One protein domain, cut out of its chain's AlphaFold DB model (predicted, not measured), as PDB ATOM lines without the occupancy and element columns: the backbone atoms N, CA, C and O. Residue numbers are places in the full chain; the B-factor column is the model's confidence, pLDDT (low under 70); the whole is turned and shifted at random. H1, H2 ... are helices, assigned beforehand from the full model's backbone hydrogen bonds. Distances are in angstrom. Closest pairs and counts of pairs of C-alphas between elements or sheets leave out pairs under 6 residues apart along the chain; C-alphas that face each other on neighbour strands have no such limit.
ATOM      1  N   ASP A  73     184.507 189.878 245.056       80.31
ATOM      2  CA  ASP A  73     183.588 190.315 246.105       80.31
ATOM      3  C   ASP A  73     182.175 190.606 245.561       80.31
ATOM      4  O   ASP A  73     181.254 190.893 246.327       80.31
ATOM      5  N   SER A  74     181.992 190.513 244.240       86.94
ATOM      6  CA  SER A  74     180.710 190.685 243.569       86.94
ATOM      7  C   SER A  74     179.918 189.381 243.529       86.94
ATOM      8  O   SER A  74     180.434 188.324 243.179       86.94
ATOM      9  N   ASN A  75     178.614 189.477 243.787       83.81
ATOM     10  CA  ASN A  75     177.677 188.369 243.584       83.81
ATOM     11  C   ASN A  75     177.142 188.299 242.140       83.81
ATOM     12  O   ASN A  75     176.251 187.498 241.856       83.81
ATOM     13  N   ASP A  76     177.628 189.151 241.232       88.06
ATOM     14  CA  ASP A  76     177.225 189.110 239.828       88.06
ATOM     15  C   ASP A  76     178.086 188.102 239.043       88.06
ATOM     16  O   ASP A  76     179.309 188.272 239.015       88.06
ATOM     17  N   PRO A  77     177.494 187.104 238.354       88.69
ATOM     18  CA  PRO A  77     178.247 186.134 237.553       88.69
ATOM     19  C   PRO A  77     179.167 186.777 236.509       88.69
ATOM     20  O   PRO A  77     180.227 186.242 236.185       88.69
ATOM     21  N   ASP A  78     178.796 187.956 236.015       90.31
ATOM     22  CA  ASP A  78     179.571 188.729 235.053       90.31
ATOM     23  C   ASP A  78     181.017 188.993 235.510       90.31
ATOM     24  O   ASP A  78     181.946 188.996 234.695       90.31
ATOM     25  N   SER A  79     181.205 189.161 236.824       90.25
ATOM     26  CA  SER A  79     182.506 189.417 237.447       90.25
ATOM     27  C   SER A  79     183.495 188.256 237.301       90.25
ATOM     28  O   SER A  79     184.696 188.476 237.446       90.25
ATOM     29  N   PHE A  80     183.021 187.050 236.972       89.56
ATOM     30  CA  PHE A  80     183.861 185.913 236.596       89.56
ATOM     31  C   PHE A  80     184.081 185.861 235.083       89.56
ATOM     32  O   PHE A  80     185.216 185.765 234.625       89.56
ATOM     33  N   PHE A  81     183.009 185.936 234.291       91.62
ATOM     34  CA  PHE A  81     183.097 185.665 232.854       91.62
ATOM     35  C   PHE A  81     183.851 186.748 232.079       91.62
ATOM     36  O   PHE A  81     184.785 186.433 231.340       91.62
ATOM     37  N   ARG A  82     183.477 188.028 232.224       92.00
ATOM     38  CA  ARG A  82     184.068 189.089 231.391       92.00
ATOM     39  C   ARG A  82     185.560 189.291 231.661       92.00
ATOM     40  O   ARG A  82     186.303 189.312 230.680       92.00
ATOM     41  N   PRO A  83     186.029 189.424 232.917       91.00
ATOM     42  CA  PRO A  83     187.444 189.677 233.179       91.00
ATOM     43  C   PRO A  83     188.355 188.510 232.803       91.00
ATOM     44  O   PRO A  83     189.517 188.743 232.497       91.00
ATOM     45  N   LEU A  84     187.851 187.274 232.807       89.25
ATOM     46  CA  LEU A  84     188.671 186.093 232.538       89.25
ATOM     47  C   LEU A  84     188.626 185.628 231.084       89.25
ATOM     48  O   LEU A  84     189.609 185.079 230.606       89.25
ATOM     49  N   LEU A  85     187.489 185.783 230.400       92.94
ATOM     50  CA  LEU A  85     187.217 185.036 229.164       92.94
ATOM     51  C   LEU A  85     186.686 185.892 228.014       92.94
ATOM     52  O   LEU A  85     186.544 185.379 226.907       92.94
ATOM     53  N   SER A  86     186.387 187.175 228.242       93.81
ATOM     54  CA  SER A  86     185.991 188.036 227.125       93.81
ATOM     55  C   SER A  86     187.158 188.294 226.173       93.81
ATOM     56  O   SER A  86     188.326 188.292 226.581       93.81
ATOM     57  N   CYS A  87     186.860 188.615 224.914       93.25
ATOM     58  CA  CYS A  87     187.902 189.019 223.967       93.25
ATOM     59  C   CYS A  87     188.620 190.299 224.431       93.25
ATOM     60  O   CYS A  87     189.827 190.448 224.250       93.25
ATOM     61  N   ALA A  88     187.897 191.218 225.082       92.06
ATOM     62  CA  ALA A  88     188.483 192.435 225.644       92.06
ATOM     63  C   ALA A  88     189.487 192.144 226.776       92.06
ATOM     64  O   ALA A  88     190.465 192.878 226.923       92.06
ATOM     65  N   ALA A  89     189.290 191.062 227.537       90.31
ATOM     66  CA  ALA A  89     190.190 190.657 228.614       90.31
ATOM     67  C   ALA A  89     191.571 190.189 228.129       90.31
ATOM     68  O   ALA A  89     192.518 190.193 228.913       90.31
ATOM     69  N   ILE A  90     191.719 189.851 226.843       87.62
ATOM     70  CA  ILE A  90     193.035 189.595 226.239       87.62
ATOM     71  C   ILE A  90     193.865 190.883 226.238       87.62
ATOM     72  O   ILE A  90     195.016 190.883 226.663       87.62
ATOM     73  N   ASN A  91     193.263 192.005 225.831       84.75
ATOM     74  CA  ASN A  91     193.942 193.305 225.815       84.75
ATOM     75  C   ASN A  91     194.214 193.830 227.230       84.75
ATOM     76  O   ASN A  91     195.222 194.492 227.456       84.75
ATOM     77  N   SER A  92     193.326 193.518 228.178       83.19
ATOM     78  CA  SER A  92     193.522 193.804 229.606       83.19
ATOM     79  C   SER A  92     194.452 192.808 230.302       83.19
ATOM     80  O   SER A  92     194.694 192.951 231.496       83.19
ATOM     81  N   GLN A  93     194.964 191.816 229.568       82.00
ATOM     82  CA  GLN A  93     195.944 190.839 230.029       82.00
ATOM     83  C   GLN A  93     195.492 189.955 231.212       82.00
ATOM     84  O   GLN A  93     196.311 189.379 231.922       82.00
ATOM     85  N   THR A  94     194.183 189.812 231.414       84.06
ATOM     86  CA  THR A  94     193.589 188.977 232.476       84.06
ATOM     87  C   THR A  94     193.057 187.642 231.953       84.06
ATOM     88  O   THR A  94     192.768 186.739 232.738       84.06
ATOM     89  N   ASN A  95     192.957 187.487 230.629       87.56
ATOM     90  CA  ASN A  95     192.596 186.234 229.970       87.56
ATOM     91  C   ASN A  95     193.851 185.423 229.626       87.56
ATOM     92  O   ASN A  95     194.387 185.523 228.522       87.56
ATOM     93  N   PHE A  96     194.304 184.600 230.572       85.81
ATOM     94  CA  PHE A  96     195.481 183.742 230.382       85.81
ATOM     95  C   PHE A  96     195.256 182.587 229.400       85.81
ATOM     96  O   PHE A  96     196.222 182.022 228.903       85.81
ATOM     97  N   ALA A  97     194.003 182.247 229.084       87.38
ATOM     98  CA  ALA A  97     193.699 181.261 228.050       87.38
ATOM     99  C   ALA A  97     193.901 181.824 226.633       87.38
ATOM    100  O   ALA A  97     193.880 181.063 225.667       87.38
ATOM    101  N   HIS A  98     194.039 183.153 226.496       88.00
ATOM    102  CA  HIS A  98     194.096 183.867 225.215       88.00
ATOM    103  C   HIS A  98     192.975 183.463 224.245       88.00
ATOM    104  O   HIS A  98     193.116 183.508 223.022       88.00
ATOM    105  N   TRP A  99     191.831 183.084 224.809       92.06
ATOM    106  CA  TRP A  99     190.683 182.601 224.067       92.06
ATOM    107  C   TRP A  99     189.726 183.753 223.777       92.06
ATOM    108  O   TRP A  99     189.352 184.500 224.679       92.06
ATOM    109  N   CYS A 100     189.325 183.894 222.515       93.94
ATOM    110  CA  CYS A 100     188.330 184.869 222.088       93.94
ATOM    111  C   CYS A 100     187.287 184.184 221.214       93.94
ATOM    112  O   CYS A 100     187.610 183.630 220.163       93.94
ATOM    113  N   HIS A 101     186.029 184.270 221.639       95.81
ATOM    114  CA  HIS A 101     184.900 183.698 220.925       95.81
ATOM    115  C   HIS A 101     183.789 184.750 220.774       95.81
ATOM    116  O   HIS A 101     183.111 185.076 221.750       95.81
ATOM    117  N   PRO A 102     183.570 185.304 219.565       95.12
ATOM    118  CA  PRO A 102     182.639 186.419 219.368       95.12
ATOM    119  C   PRO A 102     181.194 186.142 219.809       95.12
ATOM    120  O   PRO A 102     180.513 187.044 220.294       95.12
ATOM    121  N   GLU A 103     180.718 184.903 219.664       95.25
ATOM    122  CA  GLU A 103     179.379 184.508 220.127       95.25
ATOM    123  C   GLU A 103     179.283 184.536 221.656       95.25
ATOM    124  O   GLU A 103     178.293 185.020 222.200       95.25
ATOM    125  N   PHE A 104     180.348 184.116 222.349       96.00
ATOM    126  CA  PHE A 104     180.411 184.150 223.807       96.00
ATOM    127  C   PHE A 104     180.361 185.598 224.312       96.00
ATOM    128  O   PHE A 104     179.530 185.930 225.154       96.00
ATOM    129  N   ASP A 105     181.148 186.499 223.714       95.56
ATOM    130  CA  ASP A 105     181.086 187.939 224.010       95.56
ATOM    131  C   ASP A 105     179.691 188.531 223.726       95.56
ATOM    132  O   ASP A 105     179.192 189.388 224.467       95.56
ATOM    133  N   GLY A 106     179.026 188.061 222.665       95.94
ATOM    134  CA  GLY A 106     177.644 188.416 222.347       95.94
ATOM    135  C   GLY A 106     176.660 188.025 223.452       95.94
ATOM    136  O   GLY A 106     175.832 188.851 223.852       95.94
ATOM    137  N   ILE A 107     176.785 186.804 223.972       95.81
ATOM    138  CA  ILE A 107     175.969 186.276 225.073       95.81
ATOM    139  C   ILE A 107     176.213 187.068 226.362       95.81
ATOM    140  O   ILE A 107     175.247 187.504 226.995       95.81
ATOM    141  N   LEU A 108     177.473 187.349 226.714       95.12
ATOM    142  CA  LEU A 108     177.794 188.156 227.899       95.12
ATOM    143  C   LEU A 108     177.183 189.560 227.808       95.12
ATOM    144  O   LEU A 108     176.578 190.049 228.764       95.12
ATOM    145  N   ARG A 109     177.254 190.202 226.638       94.44
ATOM    146  CA  ARG A 109     176.629 191.515 226.414       94.44
ATOM    147  C   ARG A 109     175.103 191.460 226.528       94.44
ATOM    148  O   ARG A 109     174.506 192.382 227.088       94.44
ATOM    149  N   LYS A 110     174.469 190.393 226.031       92.75
ATOM    150  CA  LYS A 110     173.024 190.161 226.192       92.75
ATOM    151  C   LYS A 110     172.659 190.043 227.674       92.75
ATOM    152  O   LYS A 110     171.755 190.754 228.118       92.75
ATOM    153  N   ALA A 111     173.403 189.241 228.439       93.38
ATOM    154  CA  ALA A 111     173.219 189.088 229.884       93.38
ATOM    155  C   ALA A 111     173.376 190.419 230.638       93.38
ATOM    156  O   ALA A 111     172.597 190.708 231.546       93.38
ATOM    157  N   LEU A 112     174.341 191.253 230.236       92.06
ATOM    158  CA  LEU A 112     174.596 192.561 230.846       92.06
ATOM    159  C   LEU A 112     173.477 193.581 230.567       92.06
ATOM    160  O   LEU A 112     173.156 194.408 231.414       92.06
ATOM    161  N   SER A 113     172.890 193.535 229.367       92.75
ATOM    162  CA  SER A 113     171.835 194.467 228.937       92.75
ATOM    163  C   SER A 113     170.437 194.131 229.473       92.75
ATOM    164  O   SER A 113     169.533 194.964 229.403       92.75
ATOM    165  N   SER A 114     170.241 192.917 229.995       92.12
ATOM    166  CA  SER A 114     168.945 192.451 230.490       92.12
ATOM    167  C   SER A 114     168.711 192.859 231.942       92.12
ATOM    168  O   SER A 114     169.541 192.614 232.813       92.12
ATOM    169  N   GLN A 115     167.520 193.391 232.228       91.62
ATOM    170  CA  GLN A 115     167.052 193.635 233.600       91.62
ATOM    171  C   GLN A 115     166.284 192.443 234.192       91.62
ATOM    172  O   GLN A 115     166.014 192.410 235.390       91.62
ATOM    173  N   GLN A 116     165.910 191.459 233.367       94.12
ATOM    174  CA  GLN A 116     165.169 190.283 233.818       94.12
ATOM    175  C   GLN A 116     166.136 189.187 234.248       94.12
ATOM    176  O   GLN A 116     166.905 188.690 233.425       94.12
ATOM    177  N   LEU A 117     166.047 188.767 235.512       91.31
ATOM    178  CA  LEU A 117     166.912 187.729 236.077       91.31
ATOM    179  C   LEU A 117     166.859 186.420 235.273       91.31
ATOM    180  O   LEU A 117     167.908 185.865 234.976       91.31
ATOM    181  N   ALA A 118     165.668 185.976 234.860       93.88
ATOM    182  CA  ALA A 118     165.505 184.755 234.064       93.88
ATOM    183  C   ALA A 118     166.316 184.802 232.757       93.88
ATOM    184  O   ALA A 118     167.111 183.913 232.488       93.88
ATOM    185  N   ALA A 119     166.227 185.906 232.011       94.06
ATOM    186  CA  ALA A 119     166.984 186.069 230.771       94.06
ATOM    187  C   ALA A 119     168.507 186.160 230.994       94.06
ATOM    188  O   ALA A 119     169.276 185.847 230.086       94.06
ATOM    189  N   ARG A 120     168.957 186.599 232.180       94.75
ATOM    190  CA  ARG A 120     170.381 186.561 232.552       94.75
ATOM    191  C   ARG A 120     170.839 185.135 232.841       94.75
ATOM    192  O   ARG A 120     171.917 184.766 232.393       94.75
ATOM    193  N   ILE A 121     170.025 184.356 233.557       94.00
ATOM    194  CA  ILE A 121     170.296 182.940 233.849       94.00
ATOM    195  C   ILE A 121     170.443 182.164 232.539       94.00
ATOM    196  O   ILE A 121     171.495 181.574 232.319       94.00
ATOM    197  N   ASP A 122     169.474 182.284 231.628       95.69
ATOM    198  CA  ASP A 122     169.512 181.590 230.335       95.69
ATOM    199  C   ASP A 122     170.785 181.926 229.536       95.69
ATOM    200  O   ASP A 122     171.408 181.055 228.933       95.69
ATOM    201  N   ALA A 123     171.203 183.196 229.554       95.94
ATOM    202  CA  ALA A 123     172.422 183.631 228.881       95.94
ATOM    203  C   ALA A 123     173.691 183.052 229.536       95.94
ATOM    204  O   ALA A 123     174.597 182.612 228.832       95.94
ATOM    205  N   TYR A 124     173.781 183.013 230.868       94.94
ATOM    206  CA  TYR A 124     174.938 182.403 231.534       94.94
ATOM    207  C   TYR A 124     174.972 180.879 231.398       94.94
ATOM    208  O   TYR A 124     176.059 180.304 231.348       94.94
ATOM    209  N   ASP A 125     173.826 180.212 231.286       95.06
ATOM    210  CA  ASP A 125     173.768 178.780 230.976       95.06
ATOM    211  C   ASP A 125     174.284 178.504 229.557       95.06
ATOM    212  O   ASP A 125     175.083 177.589 229.342       95.06
ATOM    213  N   GLU A 126     173.911 179.337 228.584       95.56
ATOM    214  CA  GLU A 126     174.455 179.276 227.225       95.56
ATOM    215  C   GLU A 126     175.977 179.509 227.207       95.56
ATOM    216  O   GLU A 126     176.719 178.738 226.592       95.56
ATOM    217  N   ALA A 127     176.459 180.504 227.955       94.94
ATOM    218  CA  ALA A 127     177.886 180.785 228.097       94.94
ATOM    219  C   ALA A 127     178.652 179.589 228.692       94.94
ATOM    220  O   ALA A 127     179.680 179.181 228.149       94.94
ATOM    221  N   GLN A 128     178.139 178.977 229.763       92.69
ATOM    222  CA  GLN A 128     178.739 177.784 230.374       92.69
ATOM    223  C   GLN A 128     178.756 176.589 229.414       92.69
ATOM    224  O   GLN A 128     179.743 175.856 229.371       92.69
ATOM    225  N   ASN A 129     177.713 176.417 228.596       94.75
ATOM    226  CA  ASN A 129     177.672 175.368 227.576       94.75
ATOM    227  C   ASN A 129     178.754 175.546 226.505       94.75
ATOM    228  O   ASN A 129     179.312 174.550 226.040       94.75
ATOM    229  N   ILE A 130     179.067 176.784 226.110       94.00
ATOM    230  CA  ILE A 130     180.190 177.063 225.202       94.00
ATOM    231  C   ILE A 130     181.511 176.699 225.884       94.00
ATOM    232  O   ILE A 130     182.308 175.961 225.310       94.00
ATOM    233  N   LEU A 131     181.720 177.132 227.131       91.75
ATOM    234  CA  LEU A 131     182.954 176.835 227.867       91.75
ATOM    235  C   LEU A 131     183.168 175.334 228.087       91.75
ATOM    236  O   LEU A 131     184.296 174.862 227.992       91.75
ATOM    237  N   ALA A 132     182.100 174.572 228.323       89.88
ATOM    238  CA  ALA A 132     182.175 173.120 228.471       89.88
ATOM    239  C   ALA A 132     182.549 172.394 227.164       89.88
ATOM    240  O   ALA A 132     183.080 171.286 227.215       89.88
ATOM    241  N   LYS A 133     182.266 172.996 226.000       91.81
ATOM    242  CA  LYS A 133     182.606 172.440 224.680       91.81
ATOM    243  C   LYS A 133     184.009 172.835 224.230       91.81
ATOM    244  O   LYS A 133     184.752 171.982 223.760       91.81
ATOM    245  N   GLU A 134     184.348 174.112 224.380       90.19
ATOM    246  CA  GLU A 134     185.615 174.688 223.916       90.19
ATOM    247  C   GLU A 134     186.764 174.461 224.912       90.19
ATOM    248  O   GLU A 134     187.926 174.458 224.520       90.19
ATOM    249  N   LEU A 135     186.444 174.257 226.198       89.12
ATOM    250  CA  LEU A 135     187.388 174.026 227.300       89.12
ATOM    251  C   LEU A 135     188.593 174.996 227.331       89.12
ATOM    252  O   LEU A 135     189.722 174.546 227.534       89.12
ATOM    253  N   PRO A 136     188.396 176.328 227.192       89.19
ATOM    254  CA  PRO A 136     189.508 177.278 227.281       89.19
ATOM    255  C   PRO A 136     190.111 177.329 228.691       89.19
ATOM    256  O   PRO A 136     191.275 177.675 228.868       89.19
ATOM    257  N   ILE A 137     189.314 176.973 229.700       88.69
ATOM    258  CA  ILE A 137     189.727 176.803 231.089       88.69
ATOM    259  C   ILE A 137     189.154 175.492 231.625       88.69
ATOM    260  O   ILE A 137     188.048 175.096 231.259       88.69
TER     261      ILE A 137
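AT A GLANCE: This is residues 73 to 137 of the 151 residues of a protein of Citrobacter koseri (UniProt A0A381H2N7). Two helices, H3 and the longer H4, form a hairpin side by side; short H1 lies along H3, making a triangle with them, and small H2 turns off H1's end. The printed part has 65 residues with four named helices, H1 to H4 in order, and no named strand: all helix. It is compact, radius of gyration of the C-alphas 11.3 A, spanning 31 by 26 by 19 A.

IN THESE COORDINATES: H1 is residues 78 to 85, 10.3 A, from C-alpha 78 at (179.571, 188.729, 235.053). H2 is residues 87 to 91, 7.6 A. H3 is residues 102 to 113, 16.5 A. H4 is residues 117 to 134, 25.8 A, ending at C-alpha 134 at (185.615, 174.688, 223.916).

HOW THE PARTS SIT: H1 and H2 only just touch, with 3 pairs of C-alphas within 8 A, and only at the corner; closest are Pro 83 and Ala 89, 5.4 A. H3 touches H1 with residues 108 to 112 alone, C-alphas 82 and 108 closest at 7.2 A, a shallow tilt of 17 degrees, opposite ways. H3 and H4, a helical hairpin, touch at C-alphas 111 and 120, 4.6 A, at a shallow tilt of 18 degrees, opposite ways. H2 and H4 are apart. Every O i to N i+4 pair is within hydrogen-bond range in H3 and H4, against 2 of 4 in H1 and 0 of 1 in H2, where 2 of 2 O i to N i+3 pairs are.

THE WHOLE: C-alphas 93 and 118 are farthest apart, 31.3 A. The printed part has no cut, no link is long, and no printed residue is under 70 in pLDDT.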